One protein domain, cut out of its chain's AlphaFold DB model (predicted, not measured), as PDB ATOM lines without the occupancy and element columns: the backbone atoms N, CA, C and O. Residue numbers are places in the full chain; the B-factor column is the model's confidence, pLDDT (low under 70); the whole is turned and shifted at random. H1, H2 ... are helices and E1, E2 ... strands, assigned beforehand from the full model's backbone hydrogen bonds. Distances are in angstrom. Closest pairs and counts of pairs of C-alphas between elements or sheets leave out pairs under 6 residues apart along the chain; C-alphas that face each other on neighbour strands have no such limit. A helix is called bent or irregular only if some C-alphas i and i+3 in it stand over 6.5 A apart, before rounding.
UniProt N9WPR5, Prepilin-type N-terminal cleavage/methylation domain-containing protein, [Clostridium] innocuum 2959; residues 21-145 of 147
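Overview. This is residues 21 to 145 of the 147 residues of the protein "Prepilin-type N-terminal cleavage/methylation domain-containing protein" of [Clostridium] innocuum 2959 (UniProt N9WPR5). A very long helix, H1, packs with its later part, residues 45 to 64, on one face of a twisted four-stranded sheet, while residues 21 to 43 stick out from the body as a free arm. Two short helices, H2 and H3, follow H1 and pack on the same sheet beside H1, mainly over its edge strand E1; the sheet's other face has no named helix. The printed part has 125 residues, with three named helices followed by four named strands, the sheet running E1 E2 E3 E4 and antiparallel throughout; the class is mixed. The whole is loose, with a radius of gyration of the C-alphas of 19.4 A and spans of 74 by 38 by 18 A, and the arm makes its length.

Arrangement. H1, residues 21 to 69, has a kink of 37 degrees near residue 31; it is neither bent nor irregular, but only just: C-alphas 31 and 34 are 6.4 A apart. With residues 59 to 67 alone it touches H2, residues 75 to 82, at a steep tilt of 47 degrees, opposite ways; the closest C-alphas, of Ala 59 and Val 82, are 5.9 A apart. With residues 55 to 62 alone it touches H3, residues 85 to 91, about perpendicular at 84 degrees, the closest C-alphas, of Ala 58 and Glu 91, being 5.8 A apart. E1, residues 110 to 118, E2, residues 121 to 129, E3, residues 135 to 138, and E4, residues 143 to 145, form a meander, each strand the antiparallel neighbour of the one before. N 114 and O 126 of the hairpin E1 and E2 are 2.8 A apart, N 127 and O 136 of the hairpin E2 and E3 2.8 A, and N 144 and O 137 of the hairpin E3 and E4 2.9 A, within hydrogen-bond range. The three helices on one face of this sheet make two layers. The closest C-alphas of H1 and E2, of Val 52 and Ile 127, are 6.3 A apart. H2 lies over E1 at a height over the sheet of 8.1 A. Every O i to N i+4 pair is within hydrogen-bond range in H2 and H3, and 42 of 45 are in H1.

Along the chain. H1 begins at C-alpha 21 (36.890, 16.982, 207.681) and measures 69.5 A from first to last C-alpha; H2 measures 10.4 A and H3 9.9 A. E1 begins at C-alpha 110 (73.122, -13.563, 212.316) and measures 22.2 A, E2 22.4 A, E3 9.7 A and E4 6.9 A, ending at C-alpha 145 (65.776, -9.664, 224.684).

Size, cuts and confidence. The C-alphas of Val 21 and Gly 72, the two farthest apart, are 74.0 A apart. The printed part has no cut. The link from H3 to E1 is long, with 18 residues; the other links are tight. Mean pLDDT of the printed part is 93.8, and residue 100 is under 70.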
ATOM      1  N   VAL A  21      36.293  18.291 207.981       95.06
ATOM      2  CA  VAL A  21      36.890  16.982 207.681       95.06
ATOM      3  C   VAL A  21      38.317  16.880 208.226       95.06
ATOM      4  O   VAL A  21      38.650  15.878 208.855       95.06
ATOM      5  N   LEU A  22      39.148  17.913 208.054       94.25
ATOM      6  CA  LEU A  22      40.512  17.925 208.591       94.25
ATOM      7  C   LEU A  22      40.539  17.876 210.121       94.25
ATOM      8  O   LEU A  22      41.389  17.190 210.683       94.25
ATOM      9  N   VAL A  23      39.599  18.543 210.797       96.25
ATOM     10  CA  VAL A  23      39.478  18.479 212.262       96.25
ATOM     11  C   VAL A  23      39.151  17.055 212.718       96.25
ATOM     12  O   VAL A  23      39.810  16.535 213.617       96.25
ATOM     13  N   ILE A  24      38.185  16.391 212.075       96.44
ATOM     14  CA  ILE A  24      37.812  15.009 212.416       96.44
ATOM     15  C   ILE A  24      38.978  14.045 212.145       96.44
ATOM     16  O   ILE A  24      39.322  13.244 213.015       96.44
ATOM     17  N   ILE A  25      39.627  14.142 210.978       96.19
ATOM     18  CA  ILE A  25      40.798  13.315 210.636       96.19
ATOM     19  C   ILE A  25      41.950  13.571 211.617       96.19
ATOM     20  O   ILE A  25      42.599  12.618 212.040       96.19
ATOM     21  N   GLY A  26      42.172  14.822 212.032       96.75
ATOM     22  CA  GLY A  26      43.197  15.179 213.011       96.75
ATOM     23  C   GLY A  26      42.994  14.495 214.366       96.75
ATOM     24  O   GLY A  26      43.940  13.933 214.915       96.75
ATOM     25  N   ILE A  27      41.756  14.464 214.873       96.44
ATOM     26  CA  ILE A  27      41.421  13.776 216.132       96.44
ATOM     27  C   ILE A  27      41.632  12.261 215.999       96.44
ATOM     28  O   ILE A  27      42.224  11.641 216.883       96.44
ATOM     29  N   LEU A  28      41.192  11.661 214.888       96.81
ATOM     30  CA  LEU A  28      41.379  10.227 214.645       96.81
ATOM     31  C   LEU A  28      42.864   9.860 214.531       96.81
ATOM     32  O   LEU A  28      43.294   8.881 215.136       96.81
ATOM     33  N   MET A  29      43.657  10.656 213.806       96.00
ATOM     34  CA  MET A  29      45.099  10.435 213.668       96.00
ATOM     35  C   MET A  29      45.827  10.531 215.010       96.00
ATOM     36  O   MET A  29      46.701   9.708 215.271       96.00
ATOM     37  N   ALA A  30      45.444  11.468 215.884       95.50
ATOM     38  CA  ALA A  30      46.063  11.618 217.201       95.50
ATOM     39  C   ALA A  30      45.960  10.344 218.062       95.50
ATOM     40  O   ALA A  30      46.890  10.028 218.802       95.50
ATOM     41  N   LEU A  31      44.864   9.588 217.938       93.69
ATOM     42  CA  LEU A  31      44.679   8.312 218.636       93.69
ATOM     43  C   LEU A  31      45.259   7.123 217.856       93.69
ATOM     44  O   LEU A  31      45.820   6.202 218.449       93.69
ATOM     45  N   ALA A  32      45.135   7.134 216.528       94.00
ATOM     46  CA  ALA A  32      45.534   6.014 215.682       94.00
ATOM     47  C   ALA A  32      47.058   5.857 215.576       94.00
ATOM     48  O   ALA A  32      47.560   4.737 215.640       94.00
ATOM     49  N   VAL A  33      47.806   6.959 215.444       94.44
ATOM     50  CA  VAL A  33      49.267   6.926 215.262       94.44
ATOM     51  C   VAL A  33      49.991   6.184 216.397       94.44
ATOM     52  O   VAL A  33      50.704   5.230 216.084       94.44
ATOM     53  N   PRO A  34      49.824   6.519 217.695       93.62
ATOM     54  CA  PRO A  34      50.548   5.818 218.759       93.62
ATOM     55  C   PRO A  34      50.189   4.327 218.840       93.62
ATOM     56  O   PRO A  34      51.065   3.499 219.089       93.62
ATOM     57  N   ALA A  35      48.926   3.971 218.582       92.62
ATOM     58  CA  ALA A  35      48.489   2.580 218.558       92.62
ATOM     59  C   ALA A  35      49.186   1.792 217.436       92.62
ATOM     60  O   ALA A  35      49.741   0.726 217.688       92.62
ATOM     61  N   VAL A  36      49.222   2.340 216.219       94.25
ATOM     62  CA  VAL A  36      49.892   1.709 215.070       94.25
ATOM     63  C   VAL A  36      51.400   1.586 215.298       94.25
ATOM     64  O   VAL A  36      51.962   0.526 215.035       94.25
ATOM     65  N   MET A  37      52.049   2.616 215.850       94.50
ATOM     66  CA  MET A  37      53.487   2.571 216.148       94.50
ATOM     67  C   MET A  37      53.838   1.442 217.123       94.50
ATOM     68  O   MET A  37      54.831   0.746 216.918       94.50
ATOM     69  N   LYS A  38      53.003   1.201 218.145       93.19
ATOM     70  CA  LYS A  38      53.185   0.065 219.061       93.19
ATOM     71  C   LYS A  38      53.163  -1.271 218.311       93.19
ATOM     72  O   LYS A  38      54.068  -2.077 218.501       93.19
ATOM     73  N   TYR A  39      52.167  -1.489 217.453       93.12
ATOM     74  CA  TYR A  39      52.047  -2.742 216.701       93.12
ATOM     75  C   TYR A  39      53.198  -2.961 215.718       93.12
ATOM     76  O   TYR A  39      53.660  -4.087 215.565       93.12
ATOM     77  N   ILE A  40      53.687  -1.898 215.073       93.44
ATOM     78  CA  ILE A  40      54.847  -1.986 214.176       93.44
ATOM     79  C   ILE A  40      56.096  -2.401 214.958       93.44
ATOM     80  O   ILE A  40      56.812  -3.299 214.523       93.44
ATOM     81  N   ASN A  41      56.329  -1.797 216.126       91.44
ATOM     82  CA  ASN A  41      57.475  -2.138 216.968       91.44
ATOM     83  C   ASN A  41      57.393  -3.583 217.484       91.44
ATOM     84  O   ASN A  41      58.388  -4.298 217.461       91.44
ATOM     85  N   GLU A  42      56.209  -4.039 217.898       92.06
ATOM     86  CA  GLU A  42      55.986  -5.416 218.362       92.06
ATOM     87  C   GLU A  42      56.161  -6.442 217.229       92.06
ATOM     88  O   GLU A  42      56.761  -7.500 217.428       92.06
ATOM     89  N   ALA A  43      55.713  -6.112 216.014       93.00
ATOM     90  CA  ALA A  43      55.941  -6.937 214.831       93.00
ATOM     91  C   ALA A  43      57.429  -6.997 214.447       93.00
ATOM     92  O   ALA A  43      57.922  -8.065 214.082       93.00
ATOM     93  N   ALA A  44      58.150  -5.877 214.551       91.19
ATOM     94  CA  ALA A  44      59.590  -5.831 214.323       91.19
ATOM     95  C   ALA A  44      60.353  -6.673 215.359       91.19
ATOM     96  O   ALA A  44      61.192  -7.484 214.975       91.19
ATOM     97  N   ASP A  45      60.013  -6.562 216.647       91.75
ATOM     98  CA  ASP A  45      60.624  -7.369 217.712       91.75
ATOM     99  C   ASP A  45      60.340  -8.865 217.501       91.75
ATOM    100  O   ASP A  45      61.251  -9.688 217.525       91.75
ATOM    101  N   THR A  46      59.099  -9.223 217.153       93.38
ATOM    102  CA  THR A  46      58.717 -10.611 216.835       93.38
ATOM    103  C   THR A  46      59.477 -11.156 215.620       93.38
ATOM    104  O   THR A  46      59.916 -12.310 215.627       93.38
ATOM    105  N   LYS A  47      59.675 -10.335 214.576       94.50
ATOM    106  CA  LYS A  47      60.482 -10.693 213.396       94.50
ATOM    107  C   LYS A  47      61.914 -11.030 213.810       94.50
ATOM    108  O   LYS A  47      62.417 -12.088 213.430       94.50
ATOM    109  N   VAL A  48      62.540 -10.175 214.618       95.00
ATOM    110  CA  VAL A  48      63.913 -10.390 215.095       95.00
ATOM    111  C   VAL A  48      63.991 -11.622 215.996       95.00
ATOM    112  O   VAL A  48      64.858 -12.466 215.788       95.00
ATOM    113  N   GLN A  49      63.049 -11.817 216.921       94.88
ATOM    114  CA  GLN A  49      62.997 -13.022 217.760       94.88
ATOM    115  C   GLN A  49      62.886 -14.312 216.930       94.88
ATOM    116  O   GLN A  49      63.518 -15.320 217.257       94.88
ATOM    117  N   SER A  50      62.125 -14.299 215.830       95.56
ATOM    118  CA  SER A  50      62.056 -15.437 214.904       95.56
ATOM    119  C   SER A  50      63.393 -15.701 214.205       95.56
ATOM    120  O   SER A  50      63.759 -16.859 214.005       95.56
ATOM    121  N   GLN A  51      64.125 -14.651 213.829       96.19
ATOM    122  CA  GLN A  51      65.446 -14.763 213.199       96.19
ATOM    123  C   GLN A  51      66.496 -15.276 214.192       96.19
ATOM    124  O   GLN A  51      67.262 -16.180 213.870       96.19
ATOM    125  N   VAL A  52      66.457 -14.795 215.438       97.12
ATOM    126  CA  VAL A  52      67.265 -15.320 216.549       97.12
ATOM    127  C   VAL A  52      66.988 -16.805 216.764       97.12
ATOM    128  O   VAL A  52      67.923 -17.590 216.914       97.12
ATOM    129  N   ARG A  53      65.713 -17.220 216.735       96.44
ATOM    130  CA  ARG A  53      65.343 -18.638 216.845       96.44
ATOM    131  C   ARG A  53      65.968 -19.466 215.730       96.44
ATOM    132  O   ARG A  53      66.502 -20.536 216.007       96.44
ATOM    133  N   ALA A  54      65.898 -18.975 214.496       96.75
ATOM    134  CA  ALA A  54      66.508 -19.644 213.355       96.75
ATOM    135  C   ALA A  54      68.029 -19.769 213.534       96.75
ATOM    136  O   ALA A  54      68.559 -20.864 213.375       96.75
ATOM    137  N   GLY A  55      68.710 -18.701 213.964       96.88
ATOM    138  CA  GLY A  55      70.143 -18.722 214.270       96.88
ATOM    139  C   GLY A  55      70.515 -19.718 215.372       96.88
ATOM    140  O   GLY A  55      71.489 -20.452 215.236       96.88
ATOM    141  N   TYR A  56      69.712 -19.813 216.434       97.50
ATOM    142  CA  TYR A  56      69.920 -20.792 217.505       97.50
ATOM    143  C   TYR A  56      69.758 -22.239 217.015       97.50
ATOM    144  O   TYR A  56      70.586 -23.096 217.318       97.50
ATOM    145  N   VAL A  57      68.722 -22.518 216.219       96.75
ATOM    146  CA  VAL A  57      68.509 -23.851 215.628       96.75
ATOM    147  C   VAL A  57      69.628 -24.199 214.642       96.75
ATOM    148  O   VAL A  57      70.117 -25.325 214.657       96.75
ATOM    149  N   ALA A  58      70.086 -23.237 213.841       97.44
ATOM    150  CA  ALA A  58      71.235 -23.411 212.957       97.44
ATOM    151  C   ALA A  58      72.515 -23.727 213.745       97.44
ATOM    152  O   ALA A  58      73.236 -24.656 213.393       97.44
ATOM    153  N   ALA A  59      72.755 -23.049 214.871       97.38
ATOM    154  CA  ALA A  59      73.861 -23.368 215.771       97.38
ATOM    155  C   ALA A  59      73.783 -24.800 216.324       97.38
ATOM    156  O   ALA A  59      74.795 -25.500 216.354       97.38
ATOM    157  N   GLN A  60      72.592 -25.271 216.707       96.50
ATOM    158  CA  GLN A  60      72.392 -26.655 217.154       96.50
ATOM    159  C   GLN A  60      72.615 -27.680 216.033       96.50
ATOM    160  O   GLN A  60      73.261 -28.706 216.262       96.50
ATOM    161  N   SER A  61      72.101 -27.402 214.832       96.50
ATOM    162  CA  SER A  61      72.300 -28.239 213.640       96.50
ATOM    163  C   SER A  61      73.787 -28.354 213.314       96.50
ATOM    164  O   SER A  61      74.336 -29.456 213.251       96.50
ATOM    165  N   TYR A  62      74.471 -27.210 213.257       97.06
ATOM    166  CA  TYR A  62      75.899 -27.137 212.997       97.06
ATOM    167  C   TYR A  62      76.714 -27.873 214.065       97.06
ATOM    168  O   TYR A  62      77.574 -28.686 213.731       97.06
ATOM    169  N   ALA A  63      76.409 -27.678 215.353       96.38
ATOM    170  CA  ALA A  63      77.075 -28.404 216.433       96.38
ATOM    171  C   ALA A  63      76.918 -29.926 216.287       96.38
ATOM    172  O   ALA A  63      77.887 -30.672 216.428       96.38
ATOM    173  N   THR A  64      75.707 -30.383 215.958       95.94
ATOM    174  CA  THR A  64      75.404 -31.805 215.753       95.94
ATOM    175  C   THR A  64      76.173 -32.370 214.559       95.94
ATOM    176  O   THR A  64      76.740 -33.459 214.663       95.94
ATOM    177  N   SER A  65      76.265 -31.614 213.462       96.31
ATOM    178  CA  SER A  65      77.066 -31.984 212.291       96.31
ATOM    179  C   SER A  65      78.550 -32.139 212.644       96.31
ATOM    180  O   SER A  65      79.144 -33.184 212.383       96.31
ATOM    181  N   GLN A  66      79.128 -31.171 213.366       96.38
ATOM    182  CA  GLN A  66      80.542 -31.215 213.759       96.38
ATOM    183  C   GLN A  66      80.875 -32.384 214.696       96.38
ATOM    184  O   GLN A  66      81.974 -32.939 214.622       96.38
ATOM    185  N   ILE A  67      79.943 -32.778 215.567       95.94
ATOM    186  CA  ILE A  67      80.085 -33.980 216.402       95.94
ATOM    187  C   ILE A  67      79.983 -35.249 215.545       95.94
ATOM    188  O   ILE A  67      80.710 -36.208 215.796       95.94
ATOM    189  N   GLY A  68      79.102 -35.265 214.542       95.56
ATOM    190  CA  GLY A  68      78.960 -36.379 213.604       95.56
ATOM    191  C   GLY A  68      80.217 -36.613 212.764       95.56
ATOM    192  O   GLY A  68      80.643 -37.755 212.606       95.56
ATOM    193  N   GLU A  69      80.845 -35.539 212.278       95.38
ATOM    194  CA  GLU A  69      82.100 -35.599 211.520       95.38
ATOM    195  C   GLU A  69      83.303 -35.963 212.397       95.38
ATOM    196  O   GLU A  69      84.183 -36.716 211.976       95.38
ATOM    197  N   ASN A  70      83.351 -35.444 213.628       95.31
ATOM    198  CA  ASN A  70      84.410 -35.741 214.585       95.31
ATOM    199  C   ASN A  70      83.840 -36.048 215.981       95.31
ATOM    200  O   ASN A  70      83.779 -35.159 216.837       95.31
ATOM    201  N   PRO A  71      83.522 -37.323 216.278       92.19
ATOM    202  CA  PRO A  71      82.988 -37.719 217.585       92.19
ATOM    203  C   PRO A  71      83.910 -37.367 218.766       92.19
ATOM    204  O   PRO A  71      83.449 -37.163 219.894       92.19
ATOM    205  N   GLY A  72      85.219 -37.265 218.508       93.81
ATOM    206  CA  GLY A  72      86.251 -36.919 219.484       93.81
ATOM    207  C   GLY A  72      86.433 -35.420 219.732       93.81
ATOM    208  O   GLY A  72      87.269 -35.067 220.558       93.81
ATOM    209  N   ILE A  73      85.675 -34.543 219.059       95.69
ATOM    210  CA  ILE A  73      85.816 -33.088 219.202       95.69
ATOM    211  C   ILE A  73      85.695 -32.653 220.669       95.69
ATOM    212  O   ILE A  73      84.813 -33.135 221.391       95.69
ATOM    213  N   SER A  74      86.587 -31.769 221.119       96.25
ATOM    214  CA  SER A  74      86.523 -31.209 222.468       96.25
ATOM    215  C   SER A  74      85.371 -30.203 222.587       96.25
ATOM    216  O   SER A  74      84.859 -29.692 221.588       96.25
ATOM    217  N   ASN A  75      84.942 -29.910 223.816       94.75
ATOM    218  CA  ASN A  75      83.910 -28.898 224.042       94.75
ATOM    219  C   ASN A  75      84.382 -27.497 223.606       94.75
ATOM    220  O   ASN A  75      83.595 -26.718 223.069       94.75
ATOM    221  N   ASP A  76      85.671 -27.202 223.778       95.75
ATOM    222  CA  ASP A  76      86.270 -25.905 223.452       95.75
ATOM    223  C   ASP A  76      86.388 -25.702 221.934       95.75
ATOM    224  O   ASP A  76      86.034 -24.642 221.407       95.75
ATOM    225  N   ASP A  77      86.794 -26.747 221.204       96.19
ATOM    226  CA  ASP A  77      86.842 -26.721 219.737       96.19
ATOM    227  C   ASP A  77      85.440 -26.567 219.142       96.19
ATOM    228  O   ASP A  77      85.231 -25.800 218.198       96.19
ATOM    229  N   LEU A  78      84.459 -27.282 219.704       96.44
ATOM    230  CA  LEU A  78      83.068 -27.184 219.276       96.44
ATOM    231  C   LEU A  78      82.499 -25.788 219.557       96.44
ATOM    232  O   LEU A  78      81.850 -25.215 218.685       96.44
ATOM    233  N   THR A  79      82.796 -25.214 220.725       96.19
ATOM    234  CA  THR A  79      82.397 -23.844 221.084       96.19
ATOM    235  C   THR A  79      82.968 -22.830 220.095       96.19
ATOM    236  O   THR A  79      82.240 -21.977 219.590       96.19
ATOM    237  N   THR A  80      84.248 -22.963 219.743       96.50
ATOM    238  CA  THR A  80      84.909 -22.087 218.762       96.50
ATOM    239  C   THR A  80      84.241 -22.173 217.390       96.50
ATOM    240  O   THR A  80      84.007 -21.157 216.739       96.50
ATOM    241  N   LYS A  81      83.894 -23.387 216.957       95.94
ATOM    242  CA  LYS A  81      83.221 -23.628 215.678       95.94
ATOM    243  C   LYS A  81      81.798 -23.065 215.652       95.94
ATOM    244  O   LYS A  81      81.429 -22.426 214.675       95.94
ATOM    245  N   VAL A  82      81.011 -23.276 216.705       96.44
ATOM    246  CA  VAL A  82      79.623 -22.788 216.798       96.44
ATOM    247  C   VAL A  82      79.555 -21.260 216.898       96.44
ATOM    248  O   VAL A  82      78.624 -20.653 216.381       96.44
ATOM    249  N   ASN A  83      80.569 -20.623 217.489       96.94
ATOM    250  CA  ASN A  83      80.657 -19.161 217.590       96.94
ATOM    251  C   ASN A  83      81.135 -18.484 216.295       96.94
ATOM    252  O   ASN A  83      81.389 -17.279 216.272       96.94
ATOM    253  N   ASN A  84      81.248 -19.238 215.200       96.00
ATOM    254  CA  ASN A  84      81.563 -18.703 213.888       96.00
ATOM    255  C   ASN A  84      80.277 -18.286 213.155       96.00
ATOM    256  O   ASN A  84      79.535 -19.122 212.641       96.00
ATOM    257  N   VAL A  85      80.051 -16.973 213.058       95.00
ATOM    258  CA  VAL A  85      78.904 -16.376 212.355       95.00
ATOM    259  C   VAL A  85      78.794 -16.855 210.904       95.00
ATOM    260  O   VAL A  85      77.685 -17.102 210.432       95.00
ATOM    261  N   ASP A  86      79.917 -17.038 210.206       94.75
ATOM    262  CA  ASP A  86      79.906 -17.464 208.808       94.75
ATOM    263  C   ASP A  86      79.426 -18.913 208.663       94.75
ATOM    264  O   ASP A  86      78.685 -19.230 207.733       94.75
ATOM    265  N   ALA A  87      79.776 -19.778 209.619       95.06
ATOM    266  CA  ALA A  87      79.286 -21.151 209.657       95.06
ATOM    267  C   ALA A  87      77.774 -21.208 209.920       95.06
ATOM    268  O   ALA A  87      77.053 -21.931 209.233       95.06
ATOM    269  N   ILE A  88      77.281 -20.408 210.872       96.62
ATOM    270  CA  ILE A  88      75.856 -20.390 211.229       96.62
ATOM    271  C   ILE A  88      75.005 -19.779 210.117       96.62
ATOM    272  O   ILE A  88      73.958 -20.319 209.770       96.62
ATOM    273  N   ASN A  89      75.458 -18.684 209.509       96.25
ATOM    274  CA  ASN A  89      74.771 -18.125 208.348       96.25
ATOM    275  C   ASN A  89      74.843 -19.062 207.137       96.25
ATOM    276  O   ASN A  89      73.869 -19.148 206.394       96.25
ATOM    277  N   GLY A  90      75.936 -19.815 206.975       95.06
ATOM    278  CA  GLY A  90      76.040 -20.873 205.970       95.06
ATOM    279  C   GLY A  90      74.970 -21.955 206.138       95.06
ATOM    280  O   GLY A  90      74.317 -22.316 205.162       95.06
ATOM    281  N   GLU A  91      74.720 -22.401 207.372       95.06
ATOM    282  CA  GLU A  91      73.641 -23.351 207.701       95.06
ATOM    283  C   GLU A  91      72.245 -22.779 207.378       95.06
ATOM    284  O   GLU A  91      71.344 -23.504 206.961       95.06
ATOM    285  N   LEU A  92      72.067 -21.460 207.502       94.81
ATOM    286  CA  LEU A  92      70.843 -20.754 207.106       94.81
ATOM    287  C   LEU A  92      70.741 -20.493 205.590       94.81
ATOM    288  O   LEU A  92      69.737 -19.943 205.134       94.81
ATOM    289  N   GLY A  93      71.763 -20.849 204.805       94.38
ATOM    290  CA  GLY A  93      71.835 -20.539 203.375       94.38
ATOM    291  C   GLY A  93      72.016 -19.046 203.077       94.38
ATOM    292  O   GLY A  93      71.670 -18.584 201.991       94.38
ATOM    293  N   LEU A  94      72.529 -18.280 204.040       93.44
ATOM    294  CA  LEU A  94      72.764 -16.846 203.929       93.44
ATOM    295  C   LEU A  94      74.239 -16.586 203.626       93.44
ATOM    296  O   LEU A  94      75.134 -17.001 204.360       93.44
ATOM    297  N   SER A  95      74.491 -15.843 202.555       91.38
ATOM    298  CA  SER A  95      75.830 -15.432 202.145       91.38
ATOM    299  C   SER A  95      75.983 -13.921 202.238       91.38
ATOM    300  O   SER A  95      75.015 -13.171 202.078       91.38
ATOM    301  N   LYS A  96      77.219 -13.469 202.448       90.81
ATOM    302  CA  LYS A  96      77.553 -12.052 202.320       90.81
ATOM    303  C   LYS A  96      77.335 -11.605 200.872       90.81
ATOM    304  O   LYS A  96      77.562 -12.374 199.937       90.81
ATOM    305  N   THR A  97      76.899 -10.367 200.695       86.44
ATOM    306  CA  THR A  97      76.804  -9.694 199.401       86.44
ATOM    307  C   THR A  97      77.687  -8.449 199.424       86.44
ATOM    308  O   THR A  97      77.735  -7.732 200.423       86.44
ATOM    309  N   GLY A  98      78.427  -8.216 198.341       81.50
ATOM    310  CA  GLY A  98      79.408  -7.131 198.229       81.50
ATOM    311  C   GLY A  98      80.781  -7.634 197.785       81.50
ATOM    312  O   GLY A  98      81.006  -8.843 197.723       81.50
ATOM    313  N   ASP A  99      81.671  -6.698 197.464       79.88
ATOM    314  CA  ASP A  99      83.051  -6.984 197.068       79.88
ATOM    315  C   ASP A  99      83.950  -7.200 198.302       79.88
ATOM    316  O   ASP A  99      83.635  -6.751 199.411       79.88
ATOM    317  N   ASP A 100      85.054  -7.931 198.118       69.44
ATOM    318  CA  ASP A 100      85.971  -8.350 199.187       69.44
ATOM    319  C   ASP A 100      86.410  -7.170 200.077       69.44
ATOM    320  O   ASP A 100      87.131  -6.271 199.646       69.44
ATOM    321  N   GLY A 101      85.970  -7.195 201.342       70.69
ATOM    322  CA  GLY A 101      86.200  -6.150 202.351       70.69
ATOM    323  C   GLY A 101      84.919  -5.465 202.845       70.69
ATOM    324  O   GLY A 101      84.813  -5.184 204.037       70.69
ATOM    325  N   ASP A 102      83.924  -5.306 201.967       76.00
ATOM    326  CA  ASP A 102      82.623  -4.677 202.263       76.00
ATOM    327  C   ASP A 102      81.463  -5.686 202.302       76.00
ATOM    328  O   ASP A 102      80.309  -5.325 202.548       76.00
ATOM    329  N   ALA A 103      81.765  -6.962 202.051       84.38
ATOM    330  CA  ALA A 103      80.802  -8.049 202.009       84.38
ATOM    331  C   ALA A 103      79.974  -8.112 203.310       84.38
ATOM    332  O   ALA A 103      80.479  -8.471 204.379       84.38
ATOM    333  N   LYS A 104      78.679  -7.791 203.210       88.50
ATOM    334  CA  LYS A 104      77.754  -7.715 204.346       88.50
ATOM    335  C   LYS A 104      76.676  -8.785 204.240       88.50
ATOM    336  O   LYS A 104      76.205  -9.114 203.156       88.50
ATOM    337  N   TYR A 105      76.262  -9.324 205.377       91.88
ATOM    338  CA  TYR A 105      75.096 -10.190 205.427       91.88
ATOM    339  C   TYR A 105      73.781  -9.426 205.164       91.88
ATOM    340  O   TYR A 105      73.663  -8.252 205.529       91.88
ATOM    341  N   PRO A 106      72.775 -10.071 204.541       91.50
ATOM    342  CA  PRO A 106      71.458  -9.473 204.354       91.50
ATOM    343  C   PRO A 106      70.738  -9.270 205.695       91.50
ATOM    344  O   PRO A 106      71.045  -9.919 206.695       91.50
ATOM    345  N   GLU A 107      69.732  -8.390 205.702       89.94
ATOM    346  CA  GLU A 107      68.877  -8.182 206.874       89.94
ATOM    347  C   GLU A 107      68.235  -9.506 207.313       89.94
ATOM    348  O   GLU A 107      67.665 -10.240 206.502       89.94
ATOM    349  N   GLY A 108      68.314  -9.803 208.610       87.81
ATOM    350  CA  GLY A 108      67.819 -11.052 209.179       87.81
ATOM    351  C   GLY A 108      68.839 -12.176 209.319       87.81
ATOM    352  O   GLY A 108      68.515 -13.193 209.930       87.81
ATOM    353  N   ALA A 109      70.053 -11.999 208.802       95.38
ATOM    354  CA  ALA A 109      71.171 -12.883 209.098       95.38
ATOM    355  C   ALA A 109      71.693 -12.689 210.525       95.38
ATOM    356  O   ALA A 109      71.516 -11.635 211.135       95.38
ATOM    357  N   VAL A 110      72.407 -13.684 211.045       96.31
ATOM    358  CA  VAL A 110      73.122 -13.563 212.316       96.31
ATOM    359  C   VAL A 110      74.278 -12.574 212.136       96.31
ATOM    360  O   VAL A 110      75.143 -12.782 211.291       96.31
ATOM    361  N   LYS A 111      74.295 -11.497 212.923       95.56
ATOM    362  CA  LYS A 111      75.370 -10.491 212.962       95.56
ATOM    363  C   LYS A 111      76.468 -10.888 213.946       95.56
ATOM    364  O   LYS A 111      77.651 -10.761 213.651       95.56
ATOM    365  N   SER A 112      76.076 -11.396 215.111       95.06
ATOM    366  CA  SER A 112      76.984 -11.973 216.101       95.06
ATOM    367  C   SER A 112      76.311 -13.146 216.803       95.06
ATOM    368  O   SER A 112      75.090 -13.163 216.976       95.06
ATOM    369  N   ILE A 113      77.109 -14.141 217.187       96.50
ATOM    370  CA  ILE A 113      76.656 -15.275 217.987       96.50
ATOM    371  C   ILE A 113      77.725 -15.657 219.004       96.50
ATOM    372  O   ILE A 113      78.912 -15.730 218.693       96.50
ATOM    373  N   THR A 114      77.310 -15.881 220.243       97.19
ATOM    374  CA  THR A 114      78.161 -16.398 221.313       97.19
ATOM    375  C   THR A 114      77.381 -17.427 222.113       97.19
ATOM    376  O   THR A 114      76.554 -17.099 222.959       97.19
ATOM    377  N   CYS A 115      77.634 -18.691 221.816       96.44
ATOM    378  CA  CYS A 115      77.086 -19.848 222.489       96.44
ATOM    379  C   CYS A 115      78.026 -20.348 223.584       96.44
ATOM    380  O   CYS A 115      79.246 -20.409 223.408       96.44
ATOM    381  N   THR A 116      77.435 -20.756 224.705       95.81
ATOM    382  CA  THR A 116      78.116 -21.502 225.764       95.81
ATOM    383  C   THR A 116      77.682 -22.955 225.703       95.81
ATOM    384  O   THR A 116      76.478 -23.236 225.646       95.81
ATOM    385  N   LEU A 117      78.654 -23.863 225.705       95.38
ATOM    386  CA  LEU A 117      78.403 -25.293 225.636       95.38
ATOM    387  C   LEU A 117      78.864 -25.992 226.915       95.38
ATOM    388  O   LEU A 117      79.963 -25.734 227.405       95.38
ATOM    389  N   THR A 118      78.069 -26.952 227.372       93.31
ATOM    390  CA  THR A 118      78.419 -27.895 228.437       93.31
ATOM    391  C   THR A 118      78.256 -29.303 227.890       93.31
ATOM    392  O   THR A 118      77.235 -29.630 227.288       93.31
ATOM    393  N   GLU A 119      79.277 -30.148 228.049       91.56
ATOM    394  CA  GLU A 119      79.247 -31.541 227.569       91.56
ATOM    395  C   GLU A 119      78.829 -31.672 226.088       91.56
ATOM    396  O   GLU A 119      78.051 -32.553 225.717       91.56
ATOM    397  N   LYS A 120      79.354 -30.788 225.224       91.12
ATOM    398  CA  LYS A 120      79.057 -30.728 223.780       91.12
ATOM    399  C   LYS A 120      77.604 -30.370 223.432       91.12
ATOM    400  O   LYS A 120      77.188 -30.554 222.290       91.12
ATOM    401  N   LYS A 121      76.826 -29.845 224.381       91.81
ATOM    402  CA  LYS A 121      75.459 -29.352 224.165       91.81
ATOM    403  C   LYS A 121      75.418 -27.843 224.330       91.81
ATOM    404  O   LYS A 121      76.076 -27.305 225.210       91.81
ATOM    405  N   ILE A 122      74.634 -27.168 223.494       94.62
ATOM    406  CA  ILE A 122      74.429 -25.720 223.588       94.62
ATOM    407  C   ILE A 122      73.460 -25.420 224.737       94.62
ATOM    408  O   ILE A 122      72.283 -25.771 224.649       94.62
ATOM    409  N   ASP A 123      73.927 -24.712 225.765       94.50
ATOM    410  CA  ASP A 123      73.088 -24.287 226.894       94.50
ATOM    411  C   ASP A 123      72.314 -23.009 226.560       94.50
ATOM    412  O   ASP A 123      71.093 -22.924 226.716       94.50
ATOM    413  N   LYS A 124      73.040 -22.005 226.062       95.75
ATOM    414  CA  LYS A 124      72.505 -20.712 225.641       95.75
ATOM    415  C   LYS A 124      73.362 -20.114 224.534       95.75
ATOM    416  O   LYS A 124      74.551 -20.415 224.451       95.75
ATOM    417  N   CYS A 125      72.767 -19.236 223.736       97.00
ATOM    418  CA  CYS A 125      73.472 -18.382 222.790       97.00
ATOM    419  C   CYS A 125      73.010 -16.937 222.928       97.00
ATOM    420  O   CYS A 125      71.812 -16.672 222.974       97.00
ATOM    421  N   GLU A 126      73.954 -16.009 222.949       97.44
ATOM    422  CA  GLU A 126      73.700 -14.584 222.773       97.44
ATOM    423  C   GLU A 126      73.826 -14.263 221.285       97.44
ATOM    424  O   GLU A 126      74.852 -14.553 220.674       97.44
ATOM    425  N   ILE A 127      72.752 -13.753 220.683       97.12
ATOM    426  CA  ILE A 127      72.627 -13.558 219.237       97.12
ATOM    427  C   ILE A 127      72.197 -12.120 218.955       97.12
ATOM    428  O   ILE A 127      71.226 -11.632 219.537       97.12
ATOM    429  N   GLN A 128      72.880 -11.473 218.015       96.75
ATOM    430  CA  GLN A 128      72.442 -10.234 217.378       96.75
ATOM    431  C   GLN A 128      72.137 -10.513 215.905       96.75
ATOM    432  O   GLN A 128      72.828 -11.306 215.263       96.75
ATOM    433  N   VAL A 129      71.116  -9.857 215.359       96.12
ATOM    434  CA  VAL A 129      70.665 -10.045 213.973       96.12
ATOM    435  C   VAL A 129      70.940  -8.784 213.158       96.12
ATOM    436  O   VAL A 129      70.800  -7.668 213.656       96.12
ATOM    437  N   GLU A 130      71.320  -8.940 211.893       94.50
ATOM    438  CA  GLU A 130      71.490  -7.825 210.963       94.50
ATOM    439  C   GLU A 130      70.192  -7.024 210.820       94.50
ATOM    440  O   GLU A 130      69.146  -7.570 210.464       94.50
ATOM    441  N   GLY A 131      70.280  -5.715 211.070       89.75
ATOM    442  CA  GLY A 131      69.133  -4.801 211.090       89.75
ATOM    443  C   GLY A 131      68.556  -4.527 212.483       89.75
ATOM    444  O   GLY A 131      67.663  -3.694 212.598       89.75
ATOM    445  N   SER A 132      69.076  -5.167 213.536       90.88
ATOM    446  CA  SER A 132      68.731  -4.872 214.929       90.88
ATOM    447  C   SER A 132      69.989  -4.657 215.772       90.88
ATOM    448  O   SER A 132      70.965  -5.401 215.665       90.88
ATOM    449  N   ASP A 133      69.962  -3.638 216.630       90.56
ATOM    450  CA  ASP A 133      71.009  -3.420 217.632       90.56
ATOM    451  C   ASP A 133      70.759  -4.232 218.913       90.56
ATOM    452  O   ASP A 133      71.652  -4.367 219.750       90.56
ATOM    453  N   ASP A 134      69.583  -4.843 219.036       92.75
ATOM    454  CA  ASP A 134      69.199  -5.627 220.198       92.75
ATOM    455  C   ASP A 134      69.921  -6.978 220.221       92.75
ATOM    456  O   ASP A 134      70.006  -7.691 219.218       92.75
ATOM    457  N   THR A 135      70.408  -7.355 221.400       95.50
ATOM    458  CA  THR A 135      70.987  -8.681 221.643       95.50
ATOM    459  C   THR A 135      69.959  -9.561 222.334       95.50
ATOM    460  O   THR A 135      69.249  -9.105 223.228       95.50
ATOM    461  N   TYR A 136      69.885 -10.829 221.946       96.31
ATOM    462  CA  TYR A 136      68.944 -11.788 222.511       96.31
ATOM    463  C   TYR A 136      69.672 -12.992 223.086       96.31
ATOM    464  O   TYR A 136      70.539 -13.570 222.438       96.31
ATOM    465  N   THR A 137      69.258 -13.419 224.271       97.00
ATOM    466  CA  THR A 137      69.637 -14.708 224.842       97.00
ATOM    467  C   THR A 137      68.640 -15.771 224.389       97.00
ATOM    468  O   THR A 137      67.472 -15.751 224.781       97.00
ATOM    469  N   ALA A 138      69.102 -16.717 223.578       96.50
ATOM    470  CA  ALA A 138      68.359 -17.889 223.143       96.50
ATOM    471  C   ALA A 138      68.771 -19.131 223.944       96.50
ATOM    472  O   ALA A 138      69.952 -19.414 224.134       96.50
ATOM    473  N   THR A 139      67.777 -19.886 224.385       94.19
ATOM    474  CA  THR A 139      67.893 -21.202 225.022       94.19
ATOM    475  C   THR A 139      66.941 -22.163 224.317       94.19
ATOM    476  O   THR A 139      66.099 -21.742 223.520       94.19
ATOM    477  N   GLN A 140      67.001 -23.452 224.650       89.56
ATOM    478  CA  GLN A 140      66.123 -24.458 224.049       89.56
ATOM    479  C   GLN A 140      64.624 -24.131 224.184       89.56
ATOM    480  O   GLN A 140      63.829 -24.508 223.321       89.56
ATOM    481  N   THR A 141      64.235 -23.449 225.261       89.19
ATOM    482  CA  THR A 141      62.832 -23.187 225.605       89.19
ATOM    483  C   THR A 141      62.415 -21.738 225.407       89.19
ATOM    484  O   THR A 141      61.221 -21.457 225.332       89.19
ATOM    485  N   GLU A 142      63.361 -20.804 225.341       93.25
ATOM    486  CA  GLU A 142      63.054 -19.385 225.486       93.25
ATOM    487  C   GLU A 142      64.022 -18.488 224.714       93.25
ATOM    488  O   GLU A 142      65.208 -18.791 224.602       93.25
ATOM    489  N   ILE A 143      63.504 -17.361 224.220       94.56
ATOM    490  CA  ILE A 143      64.283 -16.271 223.630       94.56
ATOM    491  C   ILE A 143      63.956 -15.011 224.422       94.56
ATOM    492  O   ILE A 143      62.795 -14.612 224.486       94.56
ATOM    493  N   LYS A 144      64.971 -14.401 225.033       94.25
ATOM    494  CA  LYS A 144      64.848 -13.156 225.798       94.25
ATOM    495  C   LYS A 144      65.655 -12.064 225.143       94.25
ATOM    496  O   LYS A 144      66.821 -12.271 224.834       94.25
ATOM    497  N   LYS A 145      65.055 -10.892 225.003       92.44
ATOM    498  CA  LYS A 145      65.776  -9.664 224.684       92.44
ATOM    499  C   LYS A 145      66.615  -9.237 225.889       92.44
ATOM    500  O   LYS A 145      66.090  -9.186 227.003       92.44
TER     501      LYS A 145